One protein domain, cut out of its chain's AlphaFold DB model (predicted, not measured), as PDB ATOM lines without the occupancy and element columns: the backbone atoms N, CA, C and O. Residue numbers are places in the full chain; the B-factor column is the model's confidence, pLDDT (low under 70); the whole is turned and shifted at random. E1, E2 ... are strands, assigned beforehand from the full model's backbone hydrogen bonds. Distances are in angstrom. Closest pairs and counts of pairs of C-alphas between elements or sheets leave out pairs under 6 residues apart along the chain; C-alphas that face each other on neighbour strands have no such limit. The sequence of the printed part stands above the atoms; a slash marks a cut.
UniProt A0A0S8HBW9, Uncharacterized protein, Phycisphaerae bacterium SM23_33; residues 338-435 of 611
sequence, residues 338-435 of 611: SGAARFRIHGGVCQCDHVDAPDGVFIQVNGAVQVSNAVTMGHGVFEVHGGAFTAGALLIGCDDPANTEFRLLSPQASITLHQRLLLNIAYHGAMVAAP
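What this domain is: This is residues 338 to 435 of the 611 residues of an uncharacterized protein of Phycisphaerae bacterium SM23_33 (UniProt A0A0S8HBW9). The chain is wound as a solenoid of stacked, three-sided turns: one wall is the short strands E1, E3, E5, E7 and E9, and the long strands E2, E4, E6 and E8 each fold round a corner to make the other two walls. E1 and E2 make the first turn, and the turns then stack strand beside strand until E9 adds one more short strand at the far end. The printed part has 98 residues, with nine named strands, E1 to E9 in that order, and no named helix; the class is all strand. The two sheets, in the orders E1 E3 E5 E7 E9 and E2 E4 E6 E8, are parallel throughout. The whole is compact, with a radius of gyration of the C-alphas of 12.2 A and spans of 33 by 28 by 28 A.

Where its parts are: E1, residues 342 to 345, begins with C-alpha 342 at (-6.343, 43.502, 31.448) and is 10.1 A long. E2, residues 349 to 357, is 19.3 A long and bends by 87 degrees at residue 353. E3, residues 361 to 364, is 10.1 A long. E4, residues 368 to 377, is 19.3 A long and bends by 101 degrees at residue 373. E5, residues 381 to 384, is 10.1 A long. E6, residues 388 to 396, is 18.4 A long and bends by 95 degrees at residue 392, where the C-alpha is at (-0.015, 47.228, 11.246). E7, residues 405 to 408, is 10.1 A long. E8, residues 414 to 423, is 17.8 A long and bends by 111 degrees at residue 419. E9, residues 430 to 433, is 9.8 A long and ends with C-alpha 433 at (0.670, 27.770, 19.394).

How they stand to each other: The two sheets form a sandwich, two sheets face to face, with 25 pairs of C-alphas within 10 A. E1 and E3 are parallel at 3 degrees, with N 343 and O 361 2.9 A apart, within hydrogen-bond range. In E3 and E5 the range is met by N 362 and O 381, 2.8 A, in E5 and E7 by N 382 and O 405, 2.9 A, and in E7 and E9 by N 406 and O 430, 2.8 A. In the other sheet, which is twisted, E2 and E4 are parallel at 3 degrees, with N 350 and O 368 at 2.8 A. E4 and E6 have N 369 and O 388 at 2.8 A, and E6 and E8 have N 389 and O 414 at 2.8 A. E1 and E9 are the edge strands of the one sheet, and they are apart.

The domain as a whole: The C-alphas farthest apart, those of Ser 338 and His 418, are 35.2 A apart. The printed part has no cut and no long link; the links E6 to E7 and E8 to E9 are short, the others tight. The mean pLDDT of the printed part is 94.0, and residues 338 to 339 are under 70.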
ATOM      1  N   SER A 338       1.946  43.927  41.611       52.38
ATOM      2  CA  SER A 338       0.819  43.477  42.438       52.38
ATOM      3  C   SER A 338      -0.520  43.281  41.690       52.38
ATOM      4  O   SER A 338      -1.556  43.174  42.349       52.38
ATOM      5  N   GLY A 339      -0.537  43.243  40.350       67.00
ATOM      6  CA  GLY A 339      -1.699  42.847  39.534       67.00
ATOM      7  C   GLY A 339      -1.634  43.388  38.100       67.00
ATOM      8  O   GLY A 339      -1.386  44.576  37.922       67.00
ATOM      9  N   ALA A 340      -1.854  42.535  37.096       72.81
ATOM     10  CA  ALA A 340      -1.748  42.924  35.688       72.81
ATOM     11  C   ALA A 340      -3.005  43.660  35.198       72.81
ATOM     12  O   ALA A 340      -4.127  43.215  35.454       72.81
ATOM     13  N   ALA A 341      -2.808  44.759  34.468       91.00
ATOM     14  CA  ALA A 341      -3.863  45.389  33.681       91.00
ATOM     15  C   ALA A 341      -4.407  44.415  32.637       91.00
ATOM     16  O   ALA A 341      -3.636  43.674  32.028       91.00
ATOM     17  N   ARG A 342      -5.725  44.420  32.408       93.25
ATOM     18  CA  ARG A 342      -6.343  43.502  31.448       93.25
ATOM     19  C   ARG A 342      -7.260  44.201  30.461       93.25
ATOM     20  O   ARG A 342      -8.232  44.839  30.857       93.25
ATOM     21  N   PHE A 343      -7.026  43.941  29.183       97.88
ATOM     22  CA  PHE A 343      -8.039  44.070  28.148       97.88
ATOM     23  C   PHE A 343      -8.474  42.679  27.692       97.88
ATOM     24  O   PHE A 343      -7.635  41.826  27.384       97.88
ATOM     25  N   ARG A 344      -9.785  42.436  27.642       98.38
ATOM     26  CA  ARG A 344     -10.336  41.204  27.078       98.38
ATOM     27  C   ARG A 344     -11.548  41.485  26.203       98.38
ATOM     28  O   ARG A 344     -12.473  42.175  26.620       98.38
ATOM     29  N   ILE A 345     -11.570  40.872  25.022       98.62
ATOM     30  CA  ILE A 345     -12.702  40.918  24.093       98.62
ATOM     31  C   ILE A 345     -13.277  39.515  23.844       98.62
ATOM     32  O   ILE A 345     -12.577  38.585  23.448       98.62
ATOM     33  N   HIS A 346     -14.580  39.371  24.079       98.50
ATOM     34  CA  HIS A 346     -15.392  38.175  23.827       98.50
ATOM     35  C   HIS A 346     -16.247  38.300  22.563       98.50
ATOM     36  O   HIS A 346     -16.732  37.292  22.059       98.50
ATOM     37  N   GLY A 347     -16.448  39.515  22.053       97.56
ATOM     38  CA  GLY A 347     -17.271  39.805  20.882       97.56
ATOM     39  C   GLY A 347     -17.311  41.300  20.564       97.56
ATOM     40  O   GLY A 347     -16.781  42.114  21.313       97.56
ATOM     41  N   GLY A 348     -17.945  41.667  19.448       98.62
ATOM     42  CA  GLY A 348     -17.988  43.055  18.972       98.62
ATOM     43  C   GLY A 348     -16.755  43.457  18.162       98.62
ATOM     44  O   GLY A 348     -16.059  42.600  17.608       98.62
ATOM     45  N   VAL A 349     -16.525  44.767  18.063       98.88
ATOM     46  CA  VAL A 349     -15.398  45.361  17.333       98.88
ATOM     47  C   VAL A 349     -14.588  46.251  18.273       98.88
ATOM     48  O   VAL A 349     -15.155  47.093  18.968       98.88
ATOM     49  N   CYS A 350     -13.271  46.079  18.283       98.81
ATOM     50  CA  CYS A 350     -12.318  46.992  18.902       98.81
ATOM     51  C   CYS A 350     -11.465  47.621  17.800       98.81
ATOM     52  O   CYS A 350     -10.828  46.913  17.020       98.81
ATOM     53  N   GLN A 351     -11.477  48.947  17.732       98.81
ATOM     54  CA  GLN A 351     -10.637  49.747  16.852       98.81
ATOM     55  C   GLN A 351      -9.665  50.534  17.715       98.81
ATOM     56  O   GLN A 351     -10.075  51.219  18.650       98.81
ATOM     57  N   CYS A 352      -8.380  50.433  17.422       98.44
ATOM     58  CA  CYS A 352      -7.338  51.090  18.187       98.44
ATOM     59  C   CYS A 352      -6.279  51.640  17.233       98.44
ATOM     60  O   CYS A 352      -5.990  51.005  16.221       98.44
ATOM     61  N   ASP A 353      -5.691  52.798  17.525       98.44
ATOM     62  CA  ASP A 353      -4.495  53.201  16.788       98.44
ATOM     63  C   ASP A 353      -3.287  52.393  17.258       98.44
ATOM     64  O   ASP A 353      -2.634  51.713  16.466       98.44
ATOM     65  N   HIS A 354      -3.045  52.397  18.568       98.06
ATOM     66  CA  HIS A 354      -1.897  51.736  19.168       98.06
ATOM     67  C   HIS A 354      -2.238  51.083  20.507       98.06
ATOM     68  O   HIS A 354      -2.832  51.723  21.376       98.06
ATOM     69  N   VAL A 355      -1.809  49.835  20.689       97.94
ATOM     70  CA  VAL A 355      -1.835  49.164  21.993       97.94
ATOM     71  C   VAL A 355      -0.417  49.151  22.544       97.94
ATOM     72  O   VAL A 355       0.477  48.607  21.902       97.94
ATOM     73  N   ASP A 356      -0.242  49.723  23.727       95.56
ATOM     74  CA  ASP A 356       1.012  49.733  24.470       95.56
ATOM     75  C   ASP A 356       0.829  48.934  25.762       95.56
ATOM     76  O   ASP A 356       0.034  49.291  26.629       95.56
ATOM     77  N   ALA A 357       1.489  47.794  25.877       94.06
ATOM     78  CA  ALA A 357       1.300  46.856  26.973       94.06
ATOM     79  C   ALA A 357       2.662  46.410  27.518       94.06
ATOM     80  O   ALA A 357       3.070  45.262  27.303       94.06
ATOM     81  N   PRO A 358       3.373  47.297  28.238       90.19
ATOM     82  CA  PRO A 358       4.700  46.998  28.767       90.19
ATOM     83  C   PRO A 358       4.683  45.820  29.746       90.19
ATOM     84  O   PRO A 358       5.655  45.080  29.816       90.19
ATOM     85  N   ASP A 359       3.585  45.616  30.476       88.44
ATOM     86  CA  ASP A 359       3.394  44.497  31.407       88.44
ATOM     87  C   ASP A 359       1.912  44.087  31.569       88.44
ATOM     88  O   ASP A 359       1.464  43.544  32.589       88.44
ATOM     89  N   GLY A 360       1.117  44.384  30.540       91.50
ATOM     90  CA  GLY A 360      -0.319  44.143  30.497       91.50
ATOM     91  C   GLY A 360      -0.719  42.774  29.945       91.50
ATOM     92  O   GLY A 360       0.079  42.013  29.401       91.50
ATOM     93  N   VAL A 361      -2.009  42.468  30.061       94.12
ATOM     94  CA  VAL A 361      -2.625  41.257  29.511       94.12
ATOM     95  C   VAL A 361      -3.659  41.644  28.461       94.12
ATOM     96  O   VAL A 361      -4.685  42.253  28.780       94.12
ATOM     97  N   PHE A 362      -3.413  41.242  27.219       97.19
ATOM     98  CA  PHE A 362      -4.327  41.385  26.094       97.19
ATOM     99  C   PHE A 362      -4.892  40.015  25.713       97.19
ATOM    100  O   PHE A 362      -4.141  39.100  25.380       97.19
ATOM    101  N   ILE A 363      -6.218  39.858  25.754       97.81
ATOM    102  CA  ILE A 363      -6.877  38.585  25.436       97.81
ATOM    103  C   ILE A 363      -7.988  38.798  24.412       97.81
ATOM    104  O   ILE A 363      -9.006  39.431  24.695       97.81
ATOM    105  N   GLN A 364      -7.852  38.169  23.251       98.25
ATOM    106  CA  GLN A 364      -8.930  38.042  22.284       98.25
ATOM    107  C   GLN A 364      -9.533  36.643  22.344       98.25
ATOM    108  O   GLN A 364      -8.939  35.665  21.900       98.25
ATOM    109  N   VAL A 365     -10.753  36.544  22.864       98.19
ATOM    110  CA  VAL A 365     -11.524  35.296  22.844       98.19
ATOM    111  C   VAL A 365     -12.248  35.142  21.502       98.19
ATOM    112  O   VAL A 365     -12.234  34.065  20.908       98.19
ATOM    113  N   ASN A 366     -12.882  36.218  21.026       97.50
ATOM    114  CA  ASN A 366     -13.554  36.319  19.726       97.50
ATOM    115  C   ASN A 366     -13.740  37.812  19.362       97.50
ATOM    116  O   ASN A 366     -13.161  38.683  20.008       97.50
ATOM    117  N   GLY A 367     -14.547  38.128  18.346       97.88
ATOM    118  CA  GLY A 367     -14.761  39.497  17.869       97.88
ATOM    119  C   GLY A 367     -13.702  39.939  16.859       97.88
ATOM    120  O   GLY A 367     -12.864  39.142  16.433       97.88
ATOM    121  N   ALA A 368     -13.772  41.204  16.450       98.62
ATOM    122  CA  ALA A 368     -12.824  41.811  15.522       98.62
ATOM    123  C   ALA A 368     -11.970  42.860  16.241       98.62
ATOM    124  O   ALA A 368     -12.508  43.814  16.795       98.62
ATOM    125  N   VAL A 369     -10.651  42.702  16.204       98.88
ATOM    126  CA  VAL A 369      -9.678  43.678  16.702       98.88
ATOM    127  C   VAL A 369      -8.930  44.258  15.509       98.88
ATOM    128  O   VAL A 369      -8.386  43.515  14.692       98.88
ATOM    129  N   GLN A 370      -8.918  45.582  15.405       98.81
ATOM    130  CA  GLN A 370      -8.281  46.335  14.330       98.81
ATOM    131  C   GLN A 370      -7.349  47.378  14.942       98.81
ATOM    132  O   GLN A 370      -7.821  48.345  15.537       98.81
ATOM    133  N   VAL A 371      -6.040  47.183  14.793       98.88
ATOM    134  CA  VAL A 371      -5.007  48.094  15.299       98.88
ATOM    135  C   VAL A 371      -4.297  48.768  14.126       98.88
ATOM    136  O   VAL A 371      -3.564  48.109  13.393       98.88
ATOM    137  N   SER A 372      -4.513  50.062  13.882       98.44
ATOM    138  CA  SER A 372      -3.984  50.690  12.657       98.44
ATOM    139  C   SER A 372      -2.463  50.811  12.633       98.44
ATOM    140  O   SER A 372      -1.870  50.651  11.564       98.44
ATOM    141  N   ASN A 373      -1.834  51.074  13.778       98.38
ATOM    142  CA  ASN A 373      -0.390  51.231  13.885       98.38
ATOM    143  C   ASN A 373       0.271  49.951  14.402       98.38
ATOM    144  O   ASN A 373       0.747  49.138  13.612       98.38
ATOM    145  N   ALA A 374       0.294  49.740  15.717       98.12
ATOM    146  CA  ALA A 374       1.028  48.620  16.296       98.12
ATOM    147  C   ALA A 374       0.453  48.156  17.633       98.12
ATOM    148  O   ALA A 374      -0.163  48.939  18.355       98.12
ATOM    149  N   VAL A 375       0.713  46.895  17.957       98.25
ATOM    150  CA  VAL A 375       0.657  46.371  19.321       98.25
ATOM    151  C   VAL A 375       2.084  46.161  19.806       98.25
ATOM    152  O   VAL A 375       2.836  45.416  19.180       98.25
ATOM    153  N   THR A 376       2.426  46.803  20.913       96.62
ATOM    154  CA  THR A 376       3.718  46.721  21.595       96.62
ATOM    155  C   THR A 376       3.509  45.981  22.907       96.62
ATOM    156  O   THR A 376       2.723  46.417  23.744       96.62
ATOM    157  N   MET A 377       4.185  44.849  23.078       93.50
ATOM    158  CA  MET A 377       4.170  44.074  24.316       93.50
ATOM    159  C   MET A 377       5.582  44.028  24.910       93.50
ATOM    160  O   MET A 377       6.538  43.691  24.203       93.50
ATOM    161  N   GLY A 378       5.691  44.325  26.203       88.00
ATOM    162  CA  GLY A 378       6.839  43.965  27.041       88.00
ATOM    163  C   GLY A 378       6.532  42.699  27.847       88.00
ATOM    164  O   GLY A 378       5.900  41.790  27.310       88.00
ATOM    165  N   HIS A 379       6.891  42.696  29.137       86.31
ATOM    166  CA  HIS A 379       6.672  41.663  30.169       86.31
ATOM    167  C   HIS A 379       5.175  41.386  30.461       86.31
ATOM    168  O   HIS A 379       4.684  41.530  31.582       86.31
ATOM    169  N   GLY A 380       4.420  40.969  29.448       89.06
ATOM    170  CA  GLY A 380       2.977  40.757  29.505       89.06
ATOM    171  C   GLY A 380       2.517  39.499  28.775       89.06
ATOM    172  O   GLY A 380       3.313  38.653  28.371       89.06
ATOM    173  N   VAL A 381       1.202  39.372  28.595       93.06
ATOM    174  CA  VAL A 381       0.588  38.226  27.906       93.06
ATOM    175  C   VAL A 381      -0.278  38.720  26.755       93.06
ATOM    176  O   VAL A 381      -1.196  39.512  26.965       93.06
ATOM    177  N   PHE A 382      -0.031  38.201  25.556       96.62
ATOM    178  CA  PHE A 382      -0.890  38.377  24.391       96.62
ATOM    179  C   PHE A 382      -1.497  37.027  23.987       96.62
ATOM    180  O   PHE A 382      -0.792  36.143  23.490       96.62
ATOM    181  N   GLU A 383      -2.807  36.852  24.194       97.19
ATOM    182  CA  GLU A 383      -3.528  35.608  23.889       97.19
ATOM    183  C   GLU A 383      -4.610  35.808  22.826       97.19
ATOM    184  O   GLU A 383      -5.426  36.731  22.901       97.19
ATOM    185  N   VAL A 384      -4.684  34.875  21.875       97.88
ATOM    186  CA  VAL A 384      -5.743  34.818  20.862       97.88
ATOM    187  C   VAL A 384      -6.354  33.419  20.823       97.88
ATOM    188  O   VAL A 384      -5.677  32.431  20.539       97.88
ATOM    189  N   HIS A 385      -7.660  33.329  21.078       96.31
ATOM    190  CA  HIS A 385      -8.457  32.098  21.006       96.31
ATOM    191  C   HIS A 385      -9.373  32.043  19.774       96.31
ATOM    192  O   HIS A 385      -9.912  30.986  19.451       96.31
ATOM    193  N   GLY A 386      -9.623  33.161  19.098       95.31
ATOM    194  CA  GLY A 386     -10.569  33.200  17.987       95.31
ATOM    195  C   GLY A 386     -10.853  34.613  17.505       95.31
ATOM    196  O   GLY A 386     -10.337  35.584  18.047       95.31
ATOM    197  N   GLY A 387     -11.709  34.723  16.491       97.19
ATOM    198  CA  GLY A 387     -12.060  36.004  15.884       97.19
ATOM    199  C   GLY A 387     -11.053  36.477  14.834       97.19
ATOM    200  O   GLY A 387     -10.235  35.704  14.325       97.19
ATOM    201  N   ALA A 388     -11.165  37.753  14.473       98.12
ATOM    202  CA  ALA A 388     -10.291  38.407  13.507       98.12
ATOM    203  C   ALA A 388      -9.409  39.433  14.210       98.12
ATOM    204  O   ALA A 388      -9.913  40.322  14.891       98.12
ATOM    205  N   PHE A 389      -8.100  39.301  14.052       98.69
ATOM    206  CA  PHE A 389      -7.106  40.256  14.509       98.69
ATOM    207  C   PHE A 389      -6.388  40.830  13.294       98.69
ATOM    208  O   PHE A 389      -5.845  40.096  12.464       98.69
ATOM    209  N   THR A 390      -6.373  42.148  13.183       98.75
ATOM    210  CA  THR A 390      -5.612  42.852  12.157       98.75
ATOM    211  C   THR A 390      -4.800  43.949  12.812       98.75
ATOM    212  O   THR A 390      -5.357  44.740  13.570       98.75
ATOM    213  N   ALA A 391      -3.506  44.013  12.509       98.81
ATOM    214  CA  ALA A 391      -2.652  45.095  12.972       98.81
ATOM    215  C   ALA A 391      -1.695  45.582  11.879       98.81
ATOM    216  O   ALA A 391      -1.377  44.841  10.947       98.81
ATOM    217  N   GLY A 392      -1.202  46.816  11.993       98.69
ATOM    218  CA  GLY A 392      -0.015  47.228  11.246       98.69
ATOM    219  C   GLY A 392       1.172  46.357  11.660       98.69
ATOM    220  O   GLY A 392       1.607  45.499  10.890       98.69
ATOM    221  N   ALA A 393       1.629  46.512  12.900       98.62
ATOM    222  CA  ALA A 393       2.665  45.680  13.497       98.62
ATOM    223  C   ALA A 393       2.213  44.960  14.779       98.62
ATOM    224  O   ALA A 393       1.359  45.445  15.521       98.62
ATOM    225  N   LEU A 394       2.831  43.812  15.050       98.56
ATOM    226  CA  LEU A 394       2.752  43.096  16.321       98.56
ATOM    227  C   LEU A 394       4.180  42.887  16.833       98.56
ATOM    228  O   LEU A 394       4.957  42.160  16.218       98.56
ATOM    229  N   LEU A 395       4.533  43.574  17.916       97.62
ATOM    230  CA  LEU A 395       5.874  43.607  18.492       97.62
ATOM    231  C   LEU A 395       5.837  42.951  19.870       97.62
ATOM    232  O   LEU A 395       5.377  43.551  20.840       97.62
ATOM    233  N   ILE A 396       6.289  41.704  19.948       96.00
ATOM    234  CA  ILE A 396       6.239  40.908  21.171       96.00
ATOM    235  C   ILE A 396       7.616  40.876  21.838       96.00
ATOM    236  O   ILE A 396       8.570  40.396  21.232       96.00
ATOM    237  N   GLY A 397       7.702  41.361  23.080       92.12
ATOM    238  CA  GLY A 397       8.915  41.354  23.908       92.12
ATOM    239  C   GLY A 397       9.932  42.439  23.534       92.12
ATOM    240  O   GLY A 397      11.140  42.235  23.616       92.12
ATOM    241  N   CYS A 398       9.455  43.589  23.057       84.00
ATOM    242  CA  CYS A 398      10.313  44.662  22.542       84.00
ATOM    243  C   CYS A 398      10.972  45.541  23.624       84.00
ATOM    244  O   CYS A 398      12.056  46.059  23.369       84.00
ATOM    245  N   ASP A 399      10.367  45.665  24.812       79.38
ATOM    246  CA  ASP A 399      10.917  46.450  25.934       79.38
ATOM    247  C   ASP A 399      11.539  45.581  27.038       79.38
ATOM    248  O   ASP A 399      12.563  45.938  27.619       79.38
ATOM    249  N   ASP A 400      10.916  44.438  27.329       85.06
ATOM    250  CA  ASP A 400      11.423  43.429  28.257       85.06
ATOM    251  C   ASP A 400      11.031  42.046  27.717       85.06
ATOM    252  O   ASP A 400       9.867  41.652  27.819       85.06
ATOM    253  N   PRO A 401      11.958  41.321  27.074       84.75
ATOM    254  CA  PRO A 401      11.652  40.036  26.461       84.75
ATOM    255  C   PRO A 401      11.442  38.927  27.499       84.75
ATOM    256  O   PRO A 401      10.839  37.895  27.185       84.75
ATOM    257  N   ALA A 402      11.910  39.111  28.739       87.94
ATOM    258  CA  ALA A 402      11.748  38.118  29.787       87.94
ATOM    259  C   ALA A 402      10.286  38.049  30.237       87.94
ATOM    260  O   ALA A 402       9.608  39.064  30.371       87.94
ATOM    261  N   ASN A 403       9.803  36.836  30.526       87.62
ATOM    262  CA  ASN A 403       8.435  36.576  31.002       87.62
ATOM    263  C   ASN A 403       7.307  37.096  30.077       87.62
ATOM    264  O   ASN A 403       6.157  37.209  30.509       87.62
ATOM    265  N   THR A 404       7.623  37.405  28.821       91.69
ATOM    266  CA  THR A 404       6.629  37.759  27.810       91.69
ATOM    267  C   THR A 404       5.989  36.496  27.251       91.69
ATOM    268  O   THR A 404       6.678  35.525  26.939       91.69
ATOM    269  N   GLU A 405       4.670  36.484  27.092       93.75
ATOM    270  CA  GLU A 405       3.951  35.332  26.554       93.75
ATOM    271  C   GLU A 405       3.161  35.692  25.292       93.75
ATOM    272  O   GLU A 405       2.310  36.582  25.307       93.75
ATOM    273  N   PHE A 406       3.390  34.942  24.211       96.50
ATOM    274  CA  PHE A 406       2.592  34.989  22.989       96.50
ATOM    275  C   PHE A 406       1.867  33.665  22.787       96.50
ATOM    276  O   PHE A 406       2.488  32.602  22.710       96.50
ATOM    277  N   ARG A 407       0.533  33.711  22.734       97.50
ATOM    278  CA  ARG A 407      -0.298  32.506  22.785       97.50
ATOM    279  C   ARG A 407      -1.370  32.497  21.704       97.50
ATOM    280  O   ARG A 407      -2.355  33.227  21.769       97.50
ATOM    281  N   LEU A 408      -1.213  31.593  20.746       97.81
ATOM    282  CA  LEU A 408      -2.189  31.281  19.706       97.81
ATOM    283  C   LEU A 408      -2.921  30.004  20.100       97.81
ATOM    284  O   LEU A 408      -2.472  28.898  19.829       97.81
ATOM    285  N   LEU A 409      -4.045  30.129  20.792       96.62
ATOM    286  CA  LEU A 409      -4.673  28.992  21.471       96.62
ATOM    287  C   LEU A 409      -5.698  28.249  20.605       96.62
ATOM    288  O   LEU A 409      -6.388  27.351  21.089       96.62
ATOM    289  N   SER A 410      -5.823  28.622  19.331       93.94
ATOM    290  CA  SER A 410      -6.880  28.140  18.446       93.94
ATOM    291  C   SER A 410      -6.557  28.407  16.972       93.94
ATOM    292  O   SER A 410      -6.319  29.561  16.609       93.94
ATOM    293  N   PRO A 411      -6.613  27.390  16.092       92.44
ATOM    294  CA  PRO A 411      -6.409  27.576  14.655       92.44
ATOM    295  C   PRO A 411      -7.573  28.306  13.963       92.44
ATOM    296  O   PRO A 411      -7.484  28.629  12.782       92.44
ATOM    297  N   GLN A 412      -8.687  28.544  14.663       91.31
ATOM    298  CA  GLN A 412      -9.830  29.291  14.134       91.31
ATOM    299  C   GLN A 412      -9.634  30.812  14.206       91.31
ATOM    300  O   GLN A 412     -10.436  31.551  13.633       91.31
ATOM    301  N   ALA A 413      -8.611  31.291  14.918       93.06
ATOM    302  CA  ALA A 413      -8.247  32.699  14.911       93.06
ATOM    303  C   ALA A 413      -7.646  33.094  13.554       93.06
ATOM    304  O   ALA A 413      -6.843  32.359  12.981       93.06
ATOM    305  N   SER A 414      -8.010  34.275  13.058       94.12
ATOM    306  CA  SER A 414      -7.374  34.872  11.880       94.12
ATOM    307  C   SER A 414      -6.527  36.059  12.312       94.12
ATOM    308  O   SER A 414      -7.048  37.002  12.898       94.12
ATOM    309  N   ILE A 415      -5.224  36.005  12.039       98.31
ATOM    310  CA  ILE A 415      -4.277  37.087  12.330       98.31
ATOM    311  C   ILE A 415      -3.715  37.580  11.004       98.31
ATOM    312  O   ILE A 415      -3.179  36.785  10.235       98.31
ATOM    313  N   THR A 416      -3.851  38.878  10.732       98.56
ATOM    314  CA  THR A 416      -3.292  39.537   9.541       98.56
ATOM    315  C   THR A 416      -2.480  40.759   9.946       98.56
ATOM    316  O   THR A 416      -2.970  41.616  10.678       98.56
ATOM    317  N   LEU A 417      -1.242  40.840   9.472       98.75
ATOM    318  CA  LEU A 417      -0.312  41.928   9.759       98.75
ATOM    319  C   LEU A 417       0.110  42.610   8.462       98.75
ATOM    320  O   LEU A 417       0.282  41.939   7.443       98.75
ATOM    321  N   HIS A 418       0.287  43.929   8.501       98.06
ATOM    322  CA  HIS A 418       0.534  44.741   7.300       98.06
ATOM    323  C   HIS A 418       1.913  45.406   7.244       98.06
ATOM    324  O   HIS A 418       2.269  45.987   6.219       98.06
ATOM    325  N   GLN A 419       2.674  45.371   8.337       97.88
ATOM    326  CA  GLN A 419       3.985  46.011   8.440       97.88
ATOM    327  C   GLN A 419       5.037  45.063   9.006       97.88
ATOM    328  O   GLN A 419       6.045  44.829   8.348       97.88
ATOM    329  N   ARG A 420       4.827  44.511  10.208       97.62
ATOM    330  CA  ARG A 420       5.879  43.756  10.909       97.62
ATOM    331  C   ARG A 420       5.324  42.799  11.958       97.62
ATOM    332  O   ARG A 420       4.437  43.170  12.723       97.62
ATOM    333  N   LEU A 421       5.894  41.605  12.037       98.38
ATOM    334  CA  LEU A 421       5.840  40.731  13.202       98.38
ATOM    335  C   LEU A 421       7.242  40.645  13.801       98.38
ATOM    336  O   LEU A 421       8.140  40.122  13.151       98.38
ATOM    337  N   LEU A 422       7.414  41.124  15.030       96.62
ATOM    338  CA  LEU A 422       8.618  40.889  15.822       96.62
ATOM    339  C   LEU A 422       8.270  39.930  16.956       96.62
ATOM    340  O   LEU A 422       7.375  40.216  17.753       96.62
ATOM    341  N   LEU A 423       9.006  38.829  17.048       94.88
ATOM    342  CA  LEU A 423       8.981  37.929  18.193       94.88
ATOM    343  C   LEU A 423      10.337  38.009  18.880       94.88
ATOM    344  O   LEU A 423      11.316  37.558  18.310       94.88
ATOM    345  N   ASN A 424      10.399  38.578  20.079       93.12
ATOM    346  CA  ASN A 424      11.610  38.690  20.887       93.12
ATOM    347  C   ASN A 424      11.315  38.157  22.294       93.12
ATOM    348  O   ASN A 424      11.092  38.924  23.221       93.12
ATOM    349  N   ILE A 425      11.199  36.839  22.443       90.94
ATOM    350  CA  ILE A 425      10.772  36.216  23.705       90.94
ATOM    351  C   ILE A 425      11.956  35.498  24.343       90.94
ATOM    352  O   ILE A 425      12.508  34.567  23.756       90.94
ATOM    353  N   ALA A 426      12.303  35.910  25.558       87.31
ATOM    354  CA  ALA A 426      13.440  35.393  26.307       87.31
ATOM    355  C   ALA A 426      12.996  34.668  27.588       87.31
ATOM    356  O   ALA A 426      11.807  34.490  27.858       87.31
ATOM    357  N   TYR A 427      13.986  34.251  28.380       81.94
ATOM    358  CA  TYR A 427      13.907  33.622  29.703       81.94
ATOM    359  C   TYR A 427      12.568  33.817  30.452       81.94
ATOM    360  O   TYR A 427      12.095  34.935  30.653       81.94
ATOM    361  N   HIS A 428      11.966  32.714  30.912       85.75
ATOM    362  CA  HIS A 428      10.649  32.663  31.581       85.75
ATOM    363  C   HIS A 428       9.431  33.107  30.750       85.75
ATOM    364  O   HIS A 428       8.314  33.013  31.256       85.75
ATOM    365  N   GLY A 429       9.614  33.564  29.510       89.38
ATOM    366  CA  GLY A 429       8.527  33.780  28.562       89.38
ATOM    367  C   GLY A 429       7.965  32.480  27.983       89.38
ATOM    368  O   GLY A 429       8.414  31.377  28.311       89.38
ATOM    369  N   ALA A 430       6.967  32.607  27.110       92.06
ATOM    370  CA  ALA A 430       6.347  31.468  26.434       92.06
ATOM    371  C   ALA A 430       5.867  31.823  25.022       92.06
ATOM    372  O   ALA A 430       5.052  32.729  24.856       92.06
ATOM    373  N   MET A 431       6.278  31.041  24.022       94.38
ATOM    374  CA  MET A 431       5.563  30.934  22.752       94.38
ATOM    375  C   MET A 431       4.698  29.674  22.798       94.38
ATOM    376  O   MET A 431       5.215  28.574  22.971       94.38
ATOM    377  N   VAL A 432       3.380  29.824  22.665       96.44
ATOM    378  CA  VAL A 432       2.435  28.699  22.628       96.44
ATOM    379  C   VAL A 432       1.579  28.825  21.385       96.44
ATOM    380  O   VAL A 432       0.934  29.850  21.176       96.44
ATOM    381  N   ALA A 433       1.512  27.770  20.581       97.31
ATOM    382  CA  ALA A 433       0.670  27.770  19.394       97.31
ATOM    383  C   ALA A 433      -0.053  26.440  19.213       97.31
ATOM    384  O   ALA A 433       0.555  25.372  19.166       97.31
ATOM    385  N   ALA A 434      -1.372  26.505  19.056       97.44
ATOM    386  CA  ALA A 434      -2.192  25.367  18.692       97.44
ATOM    387  C   ALA A 434      -1.806  24.893  17.278       97.44
ATOM    388  O   ALA A 434      -1.653  25.730  16.382       97.44
ATOM    389  N   PRO A 435      -1.683  23.575  17.039       96.75
ATOM    390  CA  PRO A 435      -1.408  23.043  15.709       96.75
ATOM    391  C   PRO A 435      -2.386  23.571  14.655       96.75
ATOM    392  O   PRO A 435      -3.604  23.485  14.826       96.75
TER     393      PRO A 435